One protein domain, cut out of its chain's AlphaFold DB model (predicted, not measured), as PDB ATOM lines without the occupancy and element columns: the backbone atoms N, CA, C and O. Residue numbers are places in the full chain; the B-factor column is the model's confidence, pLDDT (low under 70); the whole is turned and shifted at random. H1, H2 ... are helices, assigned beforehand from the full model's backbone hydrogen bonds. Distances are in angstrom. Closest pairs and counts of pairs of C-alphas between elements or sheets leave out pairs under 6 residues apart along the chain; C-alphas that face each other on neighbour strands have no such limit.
ATOM      1  N   ALA A   2     -15.919  15.408 -33.177       74.06
ATOM      2  CA  ALA A   2     -15.692  16.785 -32.738       74.06
ATOM      3  C   ALA A   2     -16.697  17.171 -31.638       74.06
ATOM      4  O   ALA A   2     -17.872  16.831 -31.737       74.06
ATOM      5  N   ARG A   3     -16.226  17.852 -30.584       86.44
ATOM      6  CA  ARG A   3     -17.063  18.301 -29.452       86.44
ATOM      7  C   ARG A   3     -17.720  19.665 -29.679       86.44
ATOM      8  O   ARG A   3     -18.700  19.982 -29.021       86.44
ATOM      9  N   LEU A   4     -17.147  20.470 -30.568       86.38
ATOM     10  CA  LEU A   4     -17.629  21.803 -30.914       86.38
ATOM     11  C   LEU A   4     -18.314  21.758 -32.274       86.38
ATOM     12  O   LEU A   4     -17.958  20.935 -33.123       86.38
ATOM     13  N   GLN A   5     -19.266  22.666 -32.483       85.38
ATOM     14  CA  GLN A   5     -19.847  22.858 -33.802       85.38
ATOM     15  C   GLN A   5     -18.772  23.335 -34.790       85.38
ATOM     16  O   GLN A   5     -17.892  24.112 -34.406       85.38
ATOM     17  N   PRO A   6     -18.815  22.870 -36.052       81.94
ATOM     18  CA  PRO A   6     -17.922  23.371 -37.083       81.94
ATOM     19  C   PRO A   6     -18.047  24.889 -37.215       81.94
ATOM     20  O   PRO A   6     -19.151  25.427 -37.268       81.94
ATOM     21  N   VAL A   7     -16.912  25.578 -37.281       85.50
ATOM     22  CA  VAL A   7     -16.897  27.024 -37.502       85.50
ATOM     23  C   VAL A   7     -17.247  27.306 -38.959       85.50
ATOM     24  O   VAL A   7     -16.496  26.951 -39.868       85.50
ATOM     25  N   GLU A   8     -18.381  27.965 -39.179       89.06
ATOM     26  CA  GLU A   8     -18.750  28.499 -40.487       89.06
ATOM     27  C   GLU A   8     -17.933  29.759 -40.766       89.06
ATOM     28  O   GLU A   8     -18.186  30.829 -40.209       89.06
ATOM     29  N   THR A   9     -16.945  29.648 -41.654       86.25
ATOM     30  CA  THR A   9     -16.041  30.763 -41.961       86.25
ATOM     31  C   THR A   9     -16.765  31.973 -42.542       86.25
ATOM     32  O   THR A   9     -16.232  33.068 -42.445       86.25
ATOM     33  N   SER A  10     -17.963  31.837 -43.112       90.56
ATOM     34  CA  SER A  10     -18.790  32.957 -43.588       90.56
ATOM     35  C   SER A  10     -19.406  33.791 -42.459       90.56
ATOM     36  O   SER A  10     -19.732  34.953 -42.685       90.56
ATOM     37  N   LYS A  11     -19.527  33.234 -41.248       93.31
ATOM     38  CA  LYS A  11     -20.183  33.856 -40.084       93.31
ATOM     39  C   LYS A  11     -19.202  34.362 -39.019       93.31
ATOM     40  O   LYS A  11     -19.624  34.668 -37.908       93.31
ATOM     41  N   LEU A  12     -17.906  34.423 -39.328       94.88
ATOM     42  CA  LEU A  12     -16.913  34.955 -38.392       94.88
ATOM     43  C   LEU A  12     -17.216  36.417 -38.055       94.88
ATOM     44  O   LEU A  12     -17.529  37.207 -38.950       94.88
ATOM     45  N   THR A  13     -17.051  36.783 -36.783       96.81
ATOM     46  CA  THR A  13     -17.000  38.199 -36.391       96.81
ATOM     47  C   THR A  13     -15.787  38.883 -37.028       96.81
ATOM     48  O   THR A  13     -14.884  38.222 -37.549       96.81
ATOM     49  N   ALA A  14     -15.735  40.215 -36.973       97.00
ATOM     50  CA  ALA A  14     -14.603  40.973 -37.502       97.00
ATOM     51  C   ALA A  14     -13.273  40.567 -36.837       97.00
ATOM     52  O   ALA A  14     -12.276  40.350 -37.524       97.00
ATOM     53  N   GLU A  15     -13.272  40.368 -35.518       97.00
ATOM     54  CA  GLU A  15     -12.090  39.978 -34.741       97.00
ATOM     55  C   GLU A  15     -11.647  38.550 -35.082       97.00
ATOM     56  O   GLU A  15     -10.459  38.276 -35.260       97.00
ATOM     57  N   GLN A  16     -12.604  37.628 -35.218       97.12
ATOM     58  CA  GLN A  16     -12.328  36.258 -35.647       97.12
ATOM     59  C   GLN A  16     -11.767  36.211 -37.065       97.12
ATOM     60  O   GLN A  16     -10.812  35.476 -37.317       97.12
ATOM     61  N   ARG A  17     -12.346  36.993 -37.983       97.12
ATOM     62  CA  ARG A  17     -11.880  37.108 -39.367       97.12
ATOM     63  C   ARG A  17     -10.444  37.612 -39.408       97.12
ATOM     64  O   ARG A  17      -9.618  36.985 -40.055       97.12
ATOM     65  N   GLN A  18     -10.138  38.680 -38.679       97.25
ATOM     66  CA  GLN A  18      -8.793  39.242 -38.649       97.25
ATOM     67  C   GLN A  18      -7.755  38.196 -38.221       97.25
ATOM     68  O   GLN A  18      -6.735  38.026 -38.883       97.25
ATOM     69  N   VAL A  19      -8.020  37.453 -37.141       97.38
ATOM     70  CA  VAL A  19      -7.101  36.404 -36.671       97.38
ATOM     71  C   VAL A  19      -7.044  35.225 -37.647       97.38
ATOM     72  O   VAL A  19      -5.966  34.680 -37.880       97.38
ATOM     73  N   TYR A  20      -8.176  34.844 -38.246       96.94
ATOM     74  CA  TYR A  20      -8.234  33.811 -39.282       96.94
ATOM     75  C   TYR A  20      -7.313  34.156 -40.459       96.94
ATOM     76  O   TYR A  20      -6.494  33.327 -40.860       96.94
ATOM     77  N   ASP A  21      -7.416  35.380 -40.974       96.25
ATOM     78  CA  ASP A  21      -6.664  35.836 -42.142       96.25
ATOM     79  C   ASP A  21      -5.160  35.910 -41.841       96.25
ATOM     80  O   ASP A  21      -4.348  35.462 -42.652       96.25
ATOM     81  N   VAL A  22      -4.780  36.363 -40.640       96.12
ATOM     82  CA  VAL A  22      -3.378  36.359 -40.179       96.12
ATOM     83  C   VAL A  22      -2.809  34.938 -40.147       96.12
ATOM     84  O   VAL A  22      -1.737  34.687 -40.695       96.12
ATOM     85  N   ILE A  23      -3.534  33.978 -39.561       96.25
ATOM     86  CA  ILE A  23      -3.088  32.576 -39.513       96.25
ATOM     87  C   ILE A  23      -2.976  31.988 -40.926       96.25
ATOM     88  O   ILE A  23      -2.053  31.218 -41.204       96.25
ATOM     89  N   ALA A  24      -3.922  32.318 -41.809       95.62
ATOM     90  CA  ALA A  24      -3.942  31.825 -43.180       95.62
ATOM     91  C   ALA A  24      -2.769  32.361 -44.016       95.62
ATOM     92  O   ALA A  24      -2.196  31.597 -44.793       95.62
ATOM     93  N   ALA A  25      -2.400  33.630 -43.824       95.56
ATOM     94  CA  ALA A  25      -1.290  34.286 -44.513       95.56
ATOM     95  C   ALA A  25       0.097  33.870 -43.988       95.56
ATOM     96  O   ALA A  25       1.091  34.026 -44.696       95.56
ATOM     97  N   GLY A  26       0.177  33.349 -42.760       93.12
ATOM     98  CA  GLY A  26       1.425  32.904 -42.146       93.12
ATOM     99  C   GLY A  26       1.977  31.577 -42.703       93.12
ATOM    100  O   GLY A  26       1.363  30.925 -43.555       93.12
ATOM    101  N   PRO A  27       3.101  31.078 -42.156       91.06
ATOM    102  CA  PRO A  27       3.806  29.876 -42.633       91.06
ATOM    103  C   PRO A  27       3.008  28.563 -42.502       91.06
ATOM    104  O   PRO A  27       3.444  27.498 -42.944       91.06
ATOM    105  N   ARG A  28       1.813  28.610 -41.901       89.50
ATOM    106  CA  ARG A  28       0.864  27.486 -41.843       89.50
ATOM    107  C   ARG A  28       0.102  27.286 -43.151       89.50
ATOM    108  O   ARG A  28      -0.354  26.161 -43.399       89.50
ATOM    109  N   GLY A  29      -0.037  28.345 -43.952       90.69
ATOM    110  CA  GLY A  29      -0.736  28.339 -45.237       90.69
ATOM    111  C   GLY A  29      -2.228  28.018 -45.129       90.69
ATOM    112  O   GLY A  29      -2.788  27.420 -46.043       90.69
ATOM    113  N   GLY A  30      -2.858  28.302 -43.984       92.38
ATOM    114  CA  GLY A  30      -4.289  28.070 -43.782       92.38
ATOM    115  C   GLY A  30      -4.685  27.731 -42.346       92.38
ATOM    116  O   GLY A  30      -3.903  27.186 -41.562       92.38
ATOM    117  N   VAL A  31      -5.949  28.009 -42.024       93.50
ATOM    118  CA  VAL A  31      -6.559  27.700 -40.725       93.50
ATOM    119  C   VAL A  31      -7.139  26.290 -40.751       93.50
ATOM    120  O   VAL A  31      -8.062  25.997 -41.509       93.50
ATOM    121  N   ARG A  32      -6.608  25.402 -39.909       90.06
ATOM    122  CA  ARG A  32      -7.064  24.011 -39.786       90.06
ATOM    123  C   ARG A  32      -6.928  23.496 -38.360       90.06
ATOM    124  O   ARG A  32      -6.178  24.047 -37.553       90.06
ATOM    125  N   GLY A  33      -7.651  22.417 -38.072       88.62
ATOM    126  CA  GLY A  33      -7.536  21.696 -36.810       88.62
ATOM    127  C   GLY A  33      -7.905  22.551 -35.598       88.62
ATOM    128  O   GLY A  33      -8.946  23.212 -35.627       88.62
ATOM    129  N   PRO A  34      -7.076  22.560 -34.537       90.94
ATOM    130  CA  PRO A  34      -7.417  23.220 -33.281       90.94
ATOM    131  C   PRO A  34      -7.612  24.733 -33.427       90.94
ATOM    132  O   PRO A  34      -8.360  25.313 -32.647       90.94
ATOM    133  N   PHE A  35      -7.022  25.377 -34.442       93.75
ATOM    134  CA  PHE A  35      -7.188  26.818 -34.648       93.75
ATOM    135  C   PHE A  35      -8.638  27.228 -34.915       93.75
ATOM    136  O   PHE A  35      -9.037  28.299 -34.474       93.75
ATOM    137  N   LEU A  36      -9.455  26.370 -35.540       92.25
ATOM    138  CA  LEU A  36     -10.885  26.654 -35.714       92.25
ATOM    139  C   LEU A  36     -11.605  26.734 -34.362       92.25
ATOM    140  O   LEU A  36     -12.391  27.642 -34.140       92.25
ATOM    141  N   ALA A  37     -11.290  25.834 -33.428       92.44
ATOM    142  CA  ALA A  37     -11.839  25.890 -32.075       92.44
ATOM    143  C   ALA A  37     -11.313  27.102 -31.288       92.44
ATOM    144  O   ALA A  37     -12.070  27.746 -30.566       92.44
ATOM    145  N   LEU A  38     -10.027  27.433 -31.443       94.62
ATOM    146  CA  LEU A  38      -9.409  28.564 -30.752       94.62
ATOM    147  C   LEU A  38      -9.994  29.913 -31.181       94.62
ATOM    148  O   LEU A  38     -10.001  30.833 -30.372       94.62
ATOM    149  N   LEU A  39     -10.532  30.038 -32.401       94.69
ATOM    150  CA  LEU A  39     -11.192  31.265 -32.866       94.69
ATOM    151  C   LEU A  39     -12.429  31.649 -32.041       94.69
ATOM    152  O   LEU A  39     -12.853  32.800 -32.097       94.69
ATOM    153  N   LEU A  40     -12.984  30.748 -31.223       92.31
ATOM    154  CA  LEU A  40     -13.995  31.123 -30.227       92.31
ATOM    155  C   LEU A  40     -13.465  32.165 -29.225       92.31
ATOM    156  O   LEU A  40     -14.249  32.926 -28.666       92.31
ATOM    157  N   VAL A  41     -12.143  32.228 -29.032       95.56
ATOM    158  CA  VAL A  41     -11.441  33.255 -28.254       95.56
ATOM    159  C   VAL A  41     -10.316  33.835 -29.132       95.56
ATOM    160  O   VAL A  41      -9.176  33.369 -29.060       95.56
ATOM    161  N   PRO A  42     -10.599  34.846 -29.982       96.19
ATOM    162  CA  PRO A  42      -9.659  35.337 -30.999       96.19
ATOM    163  C   PRO A  42      -8.298  35.752 -30.440       96.19
ATOM    164  O   PRO A  42      -7.260  35.442 -31.020       96.19
ATOM    165  N   GLU A  43      -8.285  36.398 -29.275       97.44
ATOM    166  CA  GLU A  43      -7.043  36.803 -28.619       97.44
ATOM    167  C   GLU A  43      -6.166  35.597 -28.251       97.44
ATOM    168  O   GLU A  43      -4.952  35.611 -28.470       97.44
ATOM    169  N   LEU A  44      -6.775  34.521 -27.749       97.00
ATOM    170  CA  LEU A  44      -6.067  33.285 -27.432       97.00
ATOM    171  C   LEU A  44      -5.523  32.628 -28.703       97.00
ATOM    172  O   LEU A  44      -4.353  32.245 -28.733       97.00
ATOM    173  N   ALA A  45      -6.339  32.539 -29.760       96.88
ATOM    174  CA  ALA A  45      -5.903  32.021 -31.055       96.88
ATOM    175  C   ALA A  45      -4.691  32.794 -31.588       96.88
ATOM    176  O   ALA A  45      -3.707  32.185 -32.011       96.88
ATOM    177  N   ASN A  46      -4.731  34.125 -31.498       96.81
ATOM    178  CA  ASN A  46      -3.645  34.979 -31.951       96.81
ATOM    179  C   ASN A  46      -2.362  34.795 -31.123       96.81
ATOM    180  O   ASN A  46      -1.264  34.764 -31.668       96.81
ATOM    181  N   ARG A  47      -2.457  34.630 -29.802       97.75
ATOM    182  CA  ARG A  47      -1.270  34.366 -28.970       97.75
ATOM    183  C   ARG A  47      -0.673  32.985 -29.257       97.75
ATOM    184  O   ARG A  47       0.540  32.857 -29.411       97.75
ATOM    185  N   ILE A  48      -1.517  31.960 -29.384       97.25
ATOM    186  CA  ILE A  48      -1.081  30.585 -29.667       97.25
ATOM    187  C   ILE A  48      -0.439  30.477 -31.052       97.25
ATOM    188  O   ILE A  48       0.565  29.780 -31.199       97.25
ATOM    189  N   GLN A  49      -0.992  31.145 -32.068       95.94
ATOM    190  CA  GLN A  49      -0.447  31.052 -33.420       95.94
ATOM    191  C   GLN A  49       0.962  31.668 -33.500       95.94
ATOM    192  O   GLN A  49       1.858  31.001 -34.015       95.94
ATOM    193  N   HIS A  50       1.192  32.831 -32.873       96.00
ATOM    194  CA  HIS A  50       2.517  33.459 -32.817       96.00
ATOM    195  C   HIS A  50       3.525  32.609 -32.037       96.00
ATOM    196  O   HIS A  50       4.632  32.375 -32.514       96.00
ATOM    197  N   LEU A  51       3.137  32.082 -30.868       96.25
ATOM    198  CA  LEU A  51       4.008  31.181 -30.108       96.25
ATOM    199  C   LEU A  51       4.382  29.954 -30.941       96.25
ATOM    200  O   LEU A  51       5.551  29.591 -31.039       96.25
ATOM    201  N   GLY A  52       3.381  29.323 -31.554       93.81
ATOM    202  CA  GLY A  52       3.590  28.162 -32.402       93.81
ATOM    203  C   GLY A  52       4.439  28.481 -33.630       93.81
ATOM    204  O   GLY A  52       5.096  27.587 -34.143       93.81
ATOM    205  N   GLU A  53       4.398  29.720 -34.127       94.06
ATOM    206  CA  GLU A  53       5.190  30.143 -35.277       94.06
ATOM    207  C   GLU A  53       6.671  30.153 -34.926       94.06
ATOM    208  O   GLU A  53       7.451  29.414 -35.528       94.06
ATOM    209  N   LEU A  54       6.992  30.869 -33.849       93.94
ATOM    210  CA  LEU A  54       8.336  30.999 -33.312       93.94
ATOM    211  C   LEU A  54       8.980  29.631 -33.049       93.94
ATOM    212  O   LEU A  54      10.080  29.344 -33.510       93.94
ATOM    213  N   ILE A  55       8.286  28.744 -32.331       93.25
ATOM    214  CA  ILE A  55       8.884  27.465 -31.910       93.25
ATOM    215  C   ILE A  55       8.950  26.422 -33.032       93.25
ATOM    216  O   ILE A  55       9.707  25.457 -32.919       93.25
ATOM    217  N   ARG A  56       8.148  26.572 -34.096       90.94
ATOM    218  CA  ARG A  56       8.055  25.586 -35.184       90.94
ATOM    219  C   ARG A  56       8.855  25.980 -36.417       90.94
ATOM    220  O   ARG A  56       9.464  25.101 -37.027       90.94
ATOM    221  N   TYR A  57       8.796  27.248 -36.809       91.19
ATOM    222  CA  TYR A  57       9.366  27.738 -38.064       91.19
ATOM    223  C   TYR A  57      10.649  28.542 -37.837       91.19
ATOM    224  O   TYR A  57      11.585  28.371 -38.612       91.19
ATOM    225  N   ASP A  58      10.749  29.284 -36.732       92.25
ATOM    226  CA  ASP A  58      11.916  30.124 -36.406       92.25
ATOM    227  C   ASP A  58      12.899  29.432 -35.443       92.25
ATOM    228  O   ASP A  58      13.554  30.051 -34.603       92.25
ATOM    229  N   THR A  59      13.001  28.109 -35.550       92.50
ATOM    230  CA  THR A  59      13.866  27.272 -34.710       92.50
ATOM    231  C   THR A  59      15.147  26.858 -35.435       92.50
ATOM    232  O   THR A  59      15.179  26.699 -36.655       92.50
TER     233      THR A  59
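AT A GLANCE: This is residues 2 to 59 of the 106 residues of the protein "CMD domain-containing protein" of Betaproteobacteria bacterium (UniProt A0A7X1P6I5). Two helices, H3 and H1, run side by side and the same way. The short helix H2 sits near the end where both of them begin, and the long stretch of residues 2 to 13 runs across that same end of the pair. The link from H1 to H2 folds back from the end of H1 toward the start of H3, while H3 makes most of the long axis. The printed part has 58 residues with three named helices, in the order H1, H2, H3, and no named strand, and its class is all helix. It is compact, with a radius of gyration of the C-alphas of 11.2 A and spans of 34 by 24 by 19 A.

IN THESE COORDINATES: The longest helix, H3, holds residues 42 to 56 and measures 20.6 A from its first to its last C-alpha; it begins at C-alpha 42 at (-9.659, 35.337, -30.999) and ends at C-alpha 56 at (8.055, 25.586, -35.184). H1 holds residues 14 to 25, is 16.5 A long, and begins at C-alpha 14 at (-14.603, 40.973, -37.502). H2 holds the five residues 34 to 38 and is 6.2 A long.

HOW THE PARTS SIT: H3 touches both other helices. H1 and H3 touch with 7 pairs of C-alphas within 8 A, and their closest C-alphas, those of Gln 16 and Pro 42, are 5.4 A apart. They run the same way at a shallow tilt of 15 degrees, 12.1 A from centre to centre. H2 and H3 only just touch, only at the corner by their link, with 3 pairs of C-alphas within 8 A. Their closest C-alphas, those of Leu 38 and Ala 45, are 4.9 A apart, and H3 touches H2 with residues 44 to 45 alone. H1 and H2 are near each other: 6 pairs of their C-alphas are within 10 A, and the closest pair, at 8.4 A, only just misses 8 A. In H1, H2 and H3 every pair of O i and N i+4 is within hydrogen-bond range.

THE WHOLE: The two C-alphas farthest apart are those of Lys 11 and Thr 59, at 35.1 A; those of Ala 2 and Thr 59, the first and last printed residues, are 31.4 A apart. The link from H2 to H3, of 3 residues, is tight, and the link from H1 to H2, of 8 residues, is short. Residues 2 to 13 hold no named element, and their C-alphas lie 11 to 18 A from the mean of all C-alphas. The printed part has no cut. The mean pLDDT of the printed part is 93.0, and no printed residue is under 70.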